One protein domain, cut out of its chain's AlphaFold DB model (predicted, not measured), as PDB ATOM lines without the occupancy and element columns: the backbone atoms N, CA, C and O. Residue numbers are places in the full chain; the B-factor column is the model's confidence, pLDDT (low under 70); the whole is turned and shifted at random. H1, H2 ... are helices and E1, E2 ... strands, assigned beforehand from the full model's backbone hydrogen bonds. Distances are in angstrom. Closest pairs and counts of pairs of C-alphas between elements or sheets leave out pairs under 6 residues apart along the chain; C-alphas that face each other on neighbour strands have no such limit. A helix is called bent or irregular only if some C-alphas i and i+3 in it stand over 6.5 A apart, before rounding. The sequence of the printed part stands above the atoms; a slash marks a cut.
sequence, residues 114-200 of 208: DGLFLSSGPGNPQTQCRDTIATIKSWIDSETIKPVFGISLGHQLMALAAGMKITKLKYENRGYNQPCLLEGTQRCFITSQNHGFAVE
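What this domain is: This is residues 114 to 200 of the 208 residues of the protein "Hypothetical protein" of Rotaria sordida (UniProt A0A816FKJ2). A long hairpin of two bent strands, E3 and E4, makes one end of the model, and its loop, residues 182 to 187, sticks out. At the other end a small parallel pair, E1 and E2, and the helices H1 and H2 surround H3, which lies near the middle and meets the hairpin at Ile 166 and Val 199. The printed part has 87 residues, with three named helices and four named strands in the order E1 H1 H2 E2 H3 E3 E4, of mixed class. It is only just compact, close to loose, with a radius of gyration of the C-alphas of 14.0 A, and spans 38 by 29 by 20 A.

How they stand to each other: E3, residues 166 to 181, and E4, residues 188 to 199, form an antiparallel hairpin at 165 degrees; N 180 and O 189 are 2.8 A apart, within hydrogen-bond range. E3 bends by 122 degrees at residue 176, E4 by 115 degrees at residue 196. The closest C-alphas of E4 and H3, residues 153 to 161, are those of Val 199 and Gln 156, 6.4 A apart. H2, residues 130 to 140, touches H3, closest at C-alphas 137 and 161, 4.7 A, at a steep tilt of 69.6 degrees, only just short of about perpendicular, the same way. H1, residues 125 to 128, touches H3 at C-alphas 125 and 157, their closest, 6.4 A. E1, residues 115 to 118, and E2, residues 148 to 150, are parallel at 16 degrees, with N 118 and O 149 at 2.8 A; with H1 and H2 between them they form a strand-helix-strand unit, parallel neighbour strands joined through helices, with a right-handed crossover. Every O i to N i+4 pair is within hydrogen-bond range in H2 and H3; H1 is too short for one.

Where its parts are: E1 begins at C-alpha 115 (29.814, 2.195, 22.095). H2 is 15.1 A long, H3 12.2 A, E3 20.0 A and E4 19.7 A, ending at C-alpha 199 (23.397, -15.079, 8.542).

The domain as a whole: The C-alphas farthest apart, of Glu 143 and Asn 177, are 40.1 A apart. The printed part has no cut and no long link. Mean pLDDT of the printed part is 77.1; 22 residues are under 70, among them 114 to 123 and 146 to 151.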
ATOM      1  N   ASP A 114      32.450   4.446  24.464       54.50
ATOM      2  CA  ASP A 114      31.104   4.274  25.046       54.50
ATOM      3  C   ASP A 114      30.242   3.279  24.267       54.50
ATOM      4  O   ASP A 114      29.347   2.654  24.831       54.50
ATOM      5  N   GLY A 115      30.525   3.106  22.979       52.16
ATOM      6  CA  GLY A 115      29.814   2.195  22.095       52.16
ATOM      7  C   GLY A 115      30.679   1.775  20.917       52.16
ATOM      8  O   GLY A 115      31.639   2.462  20.554       52.16
ATOM      9  N   LEU A 116      30.331   0.630  20.342       60.44
ATOM     10  CA  LEU A 116      31.030   0.037  19.215       60.44
ATOM     11  C   LEU A 116      30.163   0.122  17.965       60.44
ATOM     12  O   LEU A 116      29.040  -0.380  17.935       60.44
ATOM     13  N   PHE A 117      30.718   0.701  16.911       59.31
ATOM     14  CA  PHE A 117      30.120   0.683  15.590       59.31
ATOM     15  C   PHE A 117      30.958  -0.189  14.653       59.31
ATOM     16  O   PHE A 117      32.161   0.024  14.501       59.31
ATOM     17  N   LEU A 118      30.314  -1.180  14.039       63.41
ATOM     18  CA  LEU A 118      30.910  -2.084  13.062       63.41
ATOM     19  C   LEU A 118      30.358  -1.726  11.682       63.41
ATOM     20  O   LEU A 118      29.173  -1.941  11.395       63.41
ATOM     21  N   SER A 119      31.206  -1.155  10.838       62.25
ATOM     22  CA  SER A 119      30.797  -0.671   9.525       62.25
ATOM     23  C   SER A 119      30.501  -1.815   8.551       62.25
ATOM     24  O   SER A 119      30.743  -3.001   8.809       62.25
ATOM     25  N   SER A 120      29.980  -1.441   7.381       65.56
ATOM     26  CA  SER A 120      30.009  -2.340   6.236       65.56
ATOM     27  C   SER A 120      31.453  -2.600   5.827       65.56
ATOM     28  O   SER A 120      32.353  -1.797   6.067       65.56
ATOM     29  N   GLY A 121      31.646  -3.724   5.170       57.75
ATOM     30  CA  GLY A 121      32.925  -4.131   4.654       57.75
ATOM     31  C   GLY A 121      32.729  -5.351   3.775       57.75
ATOM     32  O   GLY A 121      31.601  -5.822   3.580       57.75
ATOM     33  N   PRO A 122      33.807  -5.846   3.191       56.97
ATOM     34  CA  PRO A 122      33.669  -6.830   2.141       56.97
ATOM     35  C   PRO A 122      34.167  -8.216   2.535       56.97
ATOM     36  O   PRO A 122      34.833  -8.404   3.544       56.97
ATOM     37  N   GLY A 123      33.881  -9.193   1.676       62.91
ATOM     38  CA  GLY A 123      34.488 -10.514   1.776       62.91
ATOM     39  C   GLY A 123      33.752 -11.484   2.706       62.91
ATOM     40  O   GLY A 123      32.548 -11.364   2.920       62.91
ATOM     41  N   ASN A 124      34.453 -12.533   3.148       71.19
ATOM     42  CA  ASN A 124      33.900 -13.613   3.967       71.19
ATOM     43  C   ASN A 124      34.376 -13.498   5.427       71.19
ATOM     44  O   ASN A 124      35.463 -14.000   5.750       71.19
ATOM     45  N   PRO A 125      33.547 -12.979   6.344       70.00
ATOM     46  CA  PRO A 125      33.957 -12.729   7.724       70.00
ATOM     47  C   PRO A 125      34.452 -13.986   8.454       70.00
ATOM     48  O   PRO A 125      35.401 -13.902   9.231       70.00
ATOM     49  N   GLN A 126      33.927 -15.182   8.145       71.44
ATOM     50  CA  GLN A 126      34.349 -16.435   8.800       71.44
ATOM     51  C   GLN A 126      35.824 -16.789   8.562       71.44
ATOM     52  O   GLN A 126      36.463 -17.472   9.368       71.44
ATOM     53  N   THR A 127      36.370 -16.373   7.421       65.75
ATOM     54  CA  THR A 127      37.743 -16.721   7.012       65.75
ATOM     55  C   THR A 127      38.692 -15.536   7.041       65.75
ATOM     56  O   THR A 127      39.901 -15.721   6.878       65.75
ATOM     57  N   GLN A 128      38.151 -14.329   7.188       62.34
ATOM     58  CA  GLN A 128      38.894 -13.096   6.988       62.34
ATOM     59  C   GLN A 128      38.988 -12.255   8.259       62.34
ATOM     60  O   GLN A 128      40.033 -11.665   8.475       62.34
ATOM     61  N   CYS A 129      37.999 -12.327   9.151       69.19
ATOM     62  CA  CYS A 129      37.900 -11.460  10.328       69.19
ATOM     63  C   CYS A 129      37.940 -12.256  11.644       69.19
ATOM     64  O   CYS A 129      37.221 -11.942  12.588       69.19
ATOM     65  N   ARG A 130      38.715 -13.349  11.715       72.94
ATOM     66  CA  ARG A 130      38.683 -14.272  12.873       72.94
ATOM     67  C   ARG A 130      39.058 -13.592  14.187       72.94
ATOM     68  O   ARG A 130      38.411 -13.843  15.199       72.94
ATOM     69  N   ASP A 131      40.062 -12.729  14.156       67.75
ATOM     70  CA  ASP A 131      40.550 -12.037  15.347       67.75
ATOM     71  C   ASP A 131      39.591 -10.917  15.778       67.75
ATOM     72  O   ASP A 131      39.327 -10.744  16.970       67.75
ATOM     73  N   THR A 132      38.963 -10.238  14.815       69.56
ATOM     74  CA  THR A 132      37.866  -9.289  15.054       69.56
ATOM     75  C   THR A 132      36.660  -9.986  15.677       69.56
ATOM     76  O   THR A 132      36.123  -9.511  16.672       69.56
ATOM     77  N   ILE A 133      36.271 -11.160  15.169       76.19
ATOM     78  CA  ILE A 133      35.192 -11.977  15.746       76.19
ATOM     79  C   ILE A 133      35.542 -12.396  17.175       76.19
ATOM     80  O   ILE A 133      34.690 -12.307  18.054       76.19
ATOM     81  N   ALA A 134      36.783 -12.826  17.429       77.44
ATOM     82  CA  ALA A 134      37.233 -13.198  18.770       77.44
ATOM     83  C   ALA A 134      37.200 -12.008  19.744       77.44
ATOM     84  O   ALA A 134      36.814 -12.173  20.900       77.44
ATOM     85  N   THR A 135      37.545 -10.811  19.266       74.12
ATOM     86  CA  THR A 135      37.488  -9.563  20.041       74.12
ATOM     87  C   THR A 135      36.048  -9.145  20.334       74.12
ATOM     88  O   THR A 135      35.706  -8.860  21.474       74.12
ATOM     89  N   ILE A 136      35.165  -9.168  19.333       76.12
ATOM     90  CA  ILE A 136      33.740  -8.870  19.537       76.12
ATOM     91  C   ILE A 136      33.131  -9.886  20.506       76.12
ATOM     92  O   ILE A 136      32.364  -9.510  21.387       76.12
ATOM     93  N   LYS A 137      33.499 -11.165  20.380       83.69
ATOM     94  CA  LYS A 137      33.032 -12.216  21.281       83.69
ATOM     95  C   LYS A 137      33.471 -11.972  22.724       83.69
ATOM     96  O   LYS A 137      32.635 -12.053  23.612       83.69
ATOM     97  N   SER A 138      34.736 -11.618  22.963       81.06
ATOM     98  CA  SER A 138      35.199 -11.326  24.325       81.06
ATOM     99  C   SER A 138      34.481 -10.127  24.954       81.06
ATOM    100  O   SER A 138      34.326 -10.087  26.171       81.06
ATOM    101  N   TRP A 139      33.999  -9.178  24.145       75.56
ATOM    102  CA  TRP A 139      33.170  -8.067  24.614       75.56
ATOM    103  C   TRP A 139      31.717  -8.460  24.872       75.56
ATOM    104  O   TRP A 139      31.141  -7.998  25.854       75.56
ATOM    105  N   ILE A 140      31.127  -9.315  24.029       76.25
ATOM    106  CA  ILE A 140      29.786  -9.875  24.263       76.25
ATOM    107  C   ILE A 140      29.767 -10.680  25.571       76.25
ATOM    108  O   ILE A 140      28.833 -10.534  26.351       76.25
ATOM    109  N   ASP A 141      30.821 -11.458  25.828       81.69
ATOM    110  CA  ASP A 141      30.961 -12.296  27.026       81.69
ATOM    111  C   ASP A 141      31.403 -11.492  28.275       81.69
ATOM    112  O   ASP A 141      31.550 -12.053  29.362       81.69
ATOM    113  N   SER A 142      31.659 -10.183  28.143       80.31
ATOM    114  CA  SER A 142      32.117  -9.340  29.253       80.31
ATOM    115  C   SER A 142      30.973  -8.932  30.187       80.31
ATOM    116  O   SER A 142      29.845  -8.703  29.759       80.31
ATOM    117  N   GLU A 143      31.276  -8.737  31.475       79.69
ATOM    118  CA  GLU A 143      30.295  -8.232  32.455       79.69
ATOM    119  C   GLU A 143      29.849  -6.783  32.168       79.69
ATOM    120  O   GLU A 143      28.813  -6.331  32.655       79.69
ATOM    121  N   THR A 144      30.626  -6.036  31.375       76.56
ATOM    122  CA  THR A 144      30.331  -4.641  31.031       76.56
ATOM    123  C   THR A 144      29.620  -4.566  29.686       76.56
ATOM    124  O   THR A 144      30.240  -4.613  28.628       76.56
ATOM    125  N   ILE A 145      28.305  -4.367  29.714       76.00
ATOM    126  CA  ILE A 145      27.508  -4.239  28.491       76.00
ATOM    127  C   ILE A 145      27.713  -2.848  27.879       76.00
ATOM    128  O   ILE A 145      27.407  -1.832  28.506       76.00
ATOM    129  N   LYS A 146      28.185  -2.802  26.629       67.19
ATOM    130  CA  LYS A 146      28.234  -1.580  25.810       67.19
ATOM    131  C   LYS A 146      27.371  -1.734  24.558       67.19
ATOM    132  O   LYS A 146      27.303  -2.836  24.014       67.19
ATOM    133  N   PRO A 147      26.710  -0.663  24.085       68.94
ATOM    134  CA  PRO A 147      25.944  -0.712  22.847       68.94
ATOM    135  C   PRO A 147      26.852  -1.052  21.659       68.94
ATOM    136  O   PRO A 147      27.888  -0.417  21.457       68.94
ATOM    137  N   VAL A 148      26.432  -2.040  20.866       67.31
ATOM    138  CA  VAL A 148      27.088  -2.443  19.616       67.31
ATOM    139  C   VAL A 148      26.097  -2.304  18.468       67.31
ATOM    140  O   VAL A 148      24.988  -2.835  18.540       67.31
ATOM    141  N   PHE A 149      26.491  -1.615  17.400       66.06
ATOM    142  CA  PHE A 149      25.683  -1.470  16.193       66.06
ATOM    143  C   PHE A 149      26.489  -1.886  14.961       66.06
ATOM    144  O   PHE A 149      27.566  -1.352  14.717       66.06
ATOM    145  N   GLY A 150      25.974  -2.853  14.197       65.25
ATOM    146  CA  GLY A 150      26.656  -3.419  13.034       65.25
ATOM    147  C   GLY A 150      25.838  -3.307  11.752       65.25
ATOM    148  O   GLY A 150      24.669  -3.689  11.725       65.25
ATOM    149  N   ILE A 151      26.467  -2.839  10.672       69.62
ATOM    150  CA  ILE A 151      25.847  -2.695   9.346       69.62
ATOM    151  C   ILE A 151      26.520  -3.652   8.358       69.62
ATOM    152  O   ILE A 151      27.740  -3.691   8.275       69.62
ATOM    153  N   SER A 152      25.739  -4.402   7.569       81.31
ATOM    154  CA  SER A 152      26.251  -5.319   6.530       81.31
ATOM    155  C   SER A 152      27.283  -6.324   7.083       81.31
ATOM    156  O   SER A 152      26.890  -7.242   7.807       81.31
ATOM    157  N   LEU A 153      28.586  -6.153   6.818       74.31
ATOM    158  CA  LEU A 153      29.643  -6.975   7.419       74.31
ATOM    159  C   LEU A 153      29.636  -6.884   8.948       74.31
ATOM    160  O   LEU A 153      29.768  -7.906   9.611       74.31
ATOM    161  N   GLY A 154      29.392  -5.708   9.529       69.00
ATOM    162  CA  GLY A 154      29.267  -5.564  10.977       69.00
ATOM    163  C   GLY A 154      28.164  -6.441  11.573       69.00
ATOM    164  O   GLY A 154      28.380  -7.104  12.585       69.00
ATOM    165  N   HIS A 155      27.011  -6.540  10.901       83.00
ATOM    166  CA  HIS A 155      25.933  -7.451  11.307       83.00
ATOM    167  C   HIS A 155      26.386  -8.919  11.256       83.00
ATOM    168  O   HIS A 155      26.119  -9.701  12.168       83.00
ATOM    169  N   GLN A 156      27.116  -9.284  10.205       85.00
ATOM    170  CA  GLN A 156      27.674 -10.619  10.035       85.00
ATOM    171  C   GLN A 156      28.711 -10.968  11.121       85.00
ATOM    172  O   GLN A 156      28.673 -12.062  11.683       85.00
ATOM    173  N   LEU A 157      29.610 -10.042  11.460       81.12
ATOM    174  CA  LEU A 157      30.613 -10.225  12.512       81.12
ATOM    175  C   LEU A 157      29.965 -10.424  13.883       81.12
ATOM    176  O   LEU A 157      30.348 -11.343  14.605       81.12
ATOM    177  N   MET A 158      28.941  -9.627  14.206       84.38
ATOM    178  CA  MET A 158      28.159  -9.801  15.435       84.38
ATOM    179  C   MET A 158      27.491 -11.175  15.488       84.38
ATOM    180  O   MET A 158      27.567 -11.857  16.506       84.38
ATOM    181  N   ALA A 159      26.875 -11.608  14.386       89.06
ATOM    182  CA  ALA A 159      26.229 -12.912  14.318       89.06
ATOM    183  C   ALA A 159      27.232 -14.058  14.531       89.06
ATOM    184  O   ALA A 159      26.960 -14.982  15.294       89.06
ATOM    185  N   LEU A 160      28.414 -13.991  13.911       87.00
ATOM    186  CA  LEU A 160      29.471 -14.983  14.127       87.00
ATOM    187  C   LEU A 160      30.008 -14.969  15.561       87.00
ATOM    188  O   LEU A 160      30.240 -16.037  16.126       87.00
ATOM    189  N   ALA A 161      30.188 -13.787  16.155       85.81
ATOM    190  CA  ALA A 161      30.636 -13.650  17.539       85.81
ATOM    191  C   ALA A 161      29.623 -14.254  18.526       85.81
ATOM    192  O   ALA A 161      30.021 -14.955  19.454       85.81
ATOM    193  N   ALA A 162      28.324 -14.100  18.247       88.00
ATOM    194  CA  ALA A 162      27.231 -14.752  18.969       88.00
ATOM    195  C   ALA A 162      27.108 -16.269  18.692       88.00
ATOM    196  O   ALA A 162      26.197 -16.922  19.194       88.00
ATOM    197  N   GLY A 163      27.995 -16.857  17.881       88.12
ATOM    198  CA  GLY A 163      28.005 -18.291  17.578       88.12
ATOM    199  C   GLY A 163      27.059 -18.720  16.452       88.12
ATOM    200  O   GLY A 163      26.839 -19.916  16.254       88.12
ATOM    201  N   MET A 164      26.502 -17.776  15.693       90.50
ATOM    202  CA  MET A 164      25.695 -18.082  14.513       90.50
ATOM    203  C   MET A 164      26.578 -18.481  13.324       90.50
ATOM    204  O   MET A 164      27.799 -18.318  13.328       90.50
ATOM    205  N   LYS A 165      25.948 -19.010  12.274       88.94
ATOM    206  CA  LYS A 165      26.620 -19.377  11.026       88.94
ATOM    207  C   LYS A 165      26.298 -18.383   9.925       88.94
ATOM    208  O   LYS A 165      25.217 -17.802   9.888       88.94
ATOM    209  N   ILE A 166      27.242 -18.233   9.006       88.56
ATOM    210  CA  ILE A 166      27.072 -17.453   7.787       88.56
ATOM    211  C   ILE A 166      27.155 -18.383   6.593       88.56
ATOM    212  O   ILE A 166      27.926 -19.340   6.578       88.56
ATOM    213  N   THR A 167      26.342 -18.088   5.587       89.12
ATOM    214  CA  THR A 167      26.275 -18.836   4.339       89.12
ATOM    215  C   THR A 167      26.441 -17.893   3.160       89.12
ATOM    216  O   THR A 167      26.013 -16.737   3.199       89.12
ATOM    217  N   LYS A 168      27.092 -18.382   2.101       84.00
ATOM    218  CA  LYS A 168      27.160 -17.656   0.835       84.00
ATOM    219  C   LYS A 168      25.809 -17.770   0.137       84.00
ATOM    220  O   LYS A 168      25.304 -18.878  -0.053       84.00
ATOM    221  N   LEU A 169      25.235 -16.638  -0.243       79.94
ATOM    222  CA  LEU A 169      23.971 -16.606  -0.963       79.94
ATOM    223  C   LEU A 169      24.151 -17.167  -2.380       79.94
ATOM    224  O   LEU A 169      25.168 -16.934  -3.034       79.94
ATOM    225  N   LYS A 170      23.139 -17.892  -2.875       81.06
ATOM    226  CA  LYS A 170      23.095 -18.335  -4.280       81.06
ATOM    227  C   LYS A 170      22.907 -17.147  -5.230       81.06
ATOM    228  O   LYS A 170      23.516 -17.113  -6.294       81.06
ATOM    229  N   TYR A 171      22.061 -16.202  -4.824       78.62
ATOM    230  CA  TYR A 171      21.835 -14.925  -5.490       78.62
ATOM    231  C   TYR A 171      22.134 -13.830  -4.481       78.62
ATOM    232  O   TYR A 171      21.517 -13.779  -3.421       78.62
ATOM    233  N   GLU A 172      23.136 -13.021  -4.784       78.44
ATOM    234  CA  GLU A 172      23.592 -11.966  -3.892       78.44
ATOM    235  C   GLU A 172      22.593 -10.805  -3.873       78.44
ATOM    236  O   GLU A 172      21.955 -10.504  -4.884       78.44
ATOM    237  N   ASN A 173      22.501 -10.115  -2.738       76.88
ATOM    238  CA  ASN A 173      21.677  -8.921  -2.628       76.88
ATOM    239  C   ASN A 173      22.528  -7.719  -3.029       76.88
ATOM    240  O   ASN A 173      23.294  -7.191  -2.220       76.88
ATOM    241  N   ARG A 174      22.401  -7.312  -4.294       77.38
ATOM    242  CA  ARG A 174      23.064  -6.131  -4.853       77.38
ATOM    243  C   ARG A 174      22.038  -5.227  -5.517       77.38
ATOM    244  O   ARG A 174      21.447  -5.598  -6.528       77.38
ATOM    245  N   GLY A 175      21.805  -4.055  -4.945       73.38
ATOM    246  CA  GLY A 175      20.923  -3.049  -5.526       73.38
ATOM    247  C   GLY A 175      20.328  -2.104  -4.494       73.38
ATOM    248  O   GLY A 175      20.363  -2.358  -3.292       73.38
ATOM    249  N   TYR A 176      19.744  -1.021  -4.995       76.56
ATOM    250  CA  TYR A 176      19.183   0.071  -4.193       76.56
ATOM    251  C   TYR A 176      17.703  -0.123  -3.834       76.56
ATOM    252  O   TYR A 176      17.107   0.719  -3.170       76.56
ATOM    253  N   ASN A 177      17.091  -1.210  -4.308       82.56
ATOM    254  CA  ASN A 177      15.653  -1.450  -4.247       82.56
ATOM    255  C   ASN A 177      15.279  -2.746  -3.507       82.56
ATOM    256  O   ASN A 177      14.235  -3.334  -3.785       82.56
ATOM    257  N   GLN A 178      16.125  -3.215  -2.585       79.88
ATOM    258  CA  GLN A 178      15.915  -4.490  -1.901       79.88
ATOM    259  C   GLN A 178      14.895  -4.323  -0.763       79.88
ATOM    260  O   GLN A 178      15.146  -3.543   0.162       79.88
ATOM    261  N   PRO A 179      13.744  -5.018  -0.793       90.19
ATOM    262  CA  PRO A 179      12.749  -4.910   0.264       90.19
ATOM    263  C   PRO A 179      13.212  -5.638   1.533       90.19
ATOM    264  O   PRO A 179      13.697  -6.769   1.480       90.19
ATOM    265  N   CYS A 180      13.022  -5.008   2.688       86.00
ATOM    266  CA  CYS A 180      13.268  -5.588   4.002       86.00
ATOM    267  C   CYS A 180      12.031  -5.411   4.889       86.00
ATOM    268  O   CYS A 180      11.523  -4.300   5.049       86.00
ATOM    269  N   LEU A 181      11.537  -6.514   5.450       89.12
ATOM    270  CA  LEU A 181      10.406  -6.512   6.375       89.12
ATOM    271  C   LEU A 181      10.909  -6.381   7.809       89.12
ATOM    272  O   LEU A 181      11.834  -7.084   8.214       89.12
ATOM    273  N   LEU A 182      10.267  -5.510   8.586       85.25
ATOM    274  CA  LEU A 182      10.486  -5.460  10.025       85.25
ATOM    275  C   LEU A 182       9.692  -6.590  10.688       85.25
ATOM    276  O   LEU A 182       8.460  -6.536  10.745       85.25
ATOM    277  N   GLU A 183      10.413  -7.603  11.170       83.44
ATOM    278  CA  GLU A 183       9.848  -8.805  11.791       83.44
ATOM    279  C   GLU A 183       8.867  -8.454  12.922       83.44
ATOM    280  O   GLU A 183       9.090  -7.526  13.702       83.44
ATOM    281  N   GLY A 184       7.748  -9.181  12.994       85.94
ATOM    282  CA  GLY A 184       6.665  -8.900  13.944       85.94
ATOM    283  C   GLY A 184       5.759  -7.723  13.555       85.94
ATOM    284  O   GLY A 184       4.825  -7.405  14.289       85.94
ATOM    285  N   THR A 185       5.987  -7.088  12.400       88.50
ATOM    286  CA  THR A 185       5.149  -5.998  11.878       88.50
ATOM    287  C   THR A 185       4.744  -6.239  10.418       88.50
ATOM    288  O   THR A 185       5.222  -7.166   9.771       88.50
ATOM    289  N   GLN A 186       3.872  -5.381   9.873       89.44
ATOM    290  CA  GLN A 186       3.553  -5.339   8.434       89.44
ATOM    291  C   GLN A 186       4.342  -4.249   7.684       89.44
ATOM    292  O   GLN A 186       3.976  -3.858   6.576       89.44
ATOM    293  N   ARG A 187       5.404  -3.701   8.290       87.31
ATOM    294  CA  ARG A 187       6.182  -2.608   7.694       87.31
ATOM    295  C   ARG A 187       7.282  -3.163   6.793       87.31
ATOM    296  O   ARG A 187       8.088  -3.985   7.225       87.31
ATOM    297  N   CYS A 188       7.329  -2.661   5.561       85.31
ATOM    298  CA  CYS A 188       8.373  -2.941   4.580       85.31
ATOM    299  C   CYS A 188       9.167  -1.665   4.288       85.31
ATOM    300  O   CYS A 188       8.584  -0.589   4.152       85.31
ATOM    301  N   PHE A 189      10.484  -1.799   4.174       80.88
ATOM    302  CA  PHE A 189      11.402  -0.725   3.822       80.88
ATOM    303  C   PHE A 189      12.170  -1.104   2.563       80.88
ATOM    304  O   PHE A 189      12.588  -2.248   2.402       80.88
ATOM    305  N   ILE A 190      12.381  -0.132   1.681       84.50
ATOM    306  CA  ILE A 190      13.302  -0.290   0.560       84.50
ATOM    307  C   ILE A 190      14.704   0.054   1.053       84.50
ATOM    308  O   ILE A 190      14.906   1.092   1.677       84.50
ATOM    309  N   THR A 191      15.656  -0.840   0.804       78.62
ATOM    310  CA  THR A 191      17.021  -0.747   1.324       78.62
ATOM    311  C   THR A 191      18.046  -0.894   0.208       78.62
ATOM    312  O   THR A 191      17.844  -1.643  -0.752       78.62
ATOM    313  N   SER A 192      19.168  -0.192   0.357       78.12
ATOM    314  CA  SER A 192      20.375  -0.473  -0.413       78.12
ATOM    315  C   SER A 192      21.099  -1.649   0.232       78.12
ATOM    316  O   SER A 192      21.374  -1.628   1.432       78.12
ATOM    317  N   GLN A 193      21.373  -2.691  -0.546       81.69
ATOM    318  CA  GLN A 193      22.147  -3.843  -0.091       81.69
ATOM    319  C   GLN A 193      23.233  -4.164  -1.107       81.69
ATOM    320  O   GLN A 193      23.029  -4.052  -2.318       81.69
ATOM    321  N   ASN A 194      24.390  -4.566  -0.593       78.06
ATOM    322  CA  ASN A 194      25.530  -4.986  -1.393       78.06
ATOM    323  C   ASN A 194      26.313  -6.071  -0.641       78.06
ATOM    324  O   ASN A 194      27.417  -5.833  -0.154       78.06
ATOM    325  N   HIS A 195      25.708  -7.250  -0.476       74.88
ATOM    326  CA  HIS A 195      26.332  -8.379   0.221       74.88
ATOM    327  C   HIS A 195      26.052  -9.715  -0.477       74.88
ATOM    328  O   HIS A 195      24.979  -9.949  -1.037       74.88
ATOM    329  N   GLY A 196      27.053 -10.599  -0.449       76.69
ATOM    330  CA  GLY A 196      26.967 -11.966  -0.979       76.69
ATOM    331  C   GLY A 196      26.889 -13.048   0.102       76.69
ATOM    332  O   GLY A 196      26.859 -14.237  -0.213       76.69
ATOM    333  N   PHE A 197      26.867 -12.646   1.372       83.75
ATOM    334  CA  PHE A 197      26.832 -13.530   2.532       83.75
ATOM    335  C   PHE A 197      25.688 -13.127   3.452       83.75
ATOM    336  O   PHE A 197      25.439 -11.944   3.658       83.75
ATOM    337  N   ALA A 198      25.017 -14.112   4.035       88.38
ATOM    338  CA  ALA A 198      23.930 -13.880   4.972       88.38
ATOM    339  C   ALA A 198      24.055 -14.787   6.193       88.38
ATOM    340  O   ALA A 198      24.561 -15.911   6.111       88.38
ATOM    341  N   VAL A 199      23.558 -14.290   7.321       90.31
ATOM    342  CA  VAL A 199      23.397 -15.079   8.542       90.31
ATOM    343  C   VAL A 199      22.354 -16.163   8.285       90.31
ATOM    344  O   VAL A 199      21.287 -15.901   7.727       90.31
ATOM    345  N   GLU A 200      22.682 -17.399   8.652       88.25
ATOM    346  CA  GLU A 200      21.788 -18.537   8.482       88.25
ATOM    347  C   GLU A 200      20.521 -18.335   9.323       88.25
ATOM    348  O   GLU A 200      20.583 -18.009  10.511       88.25
TER     349      GLU A 200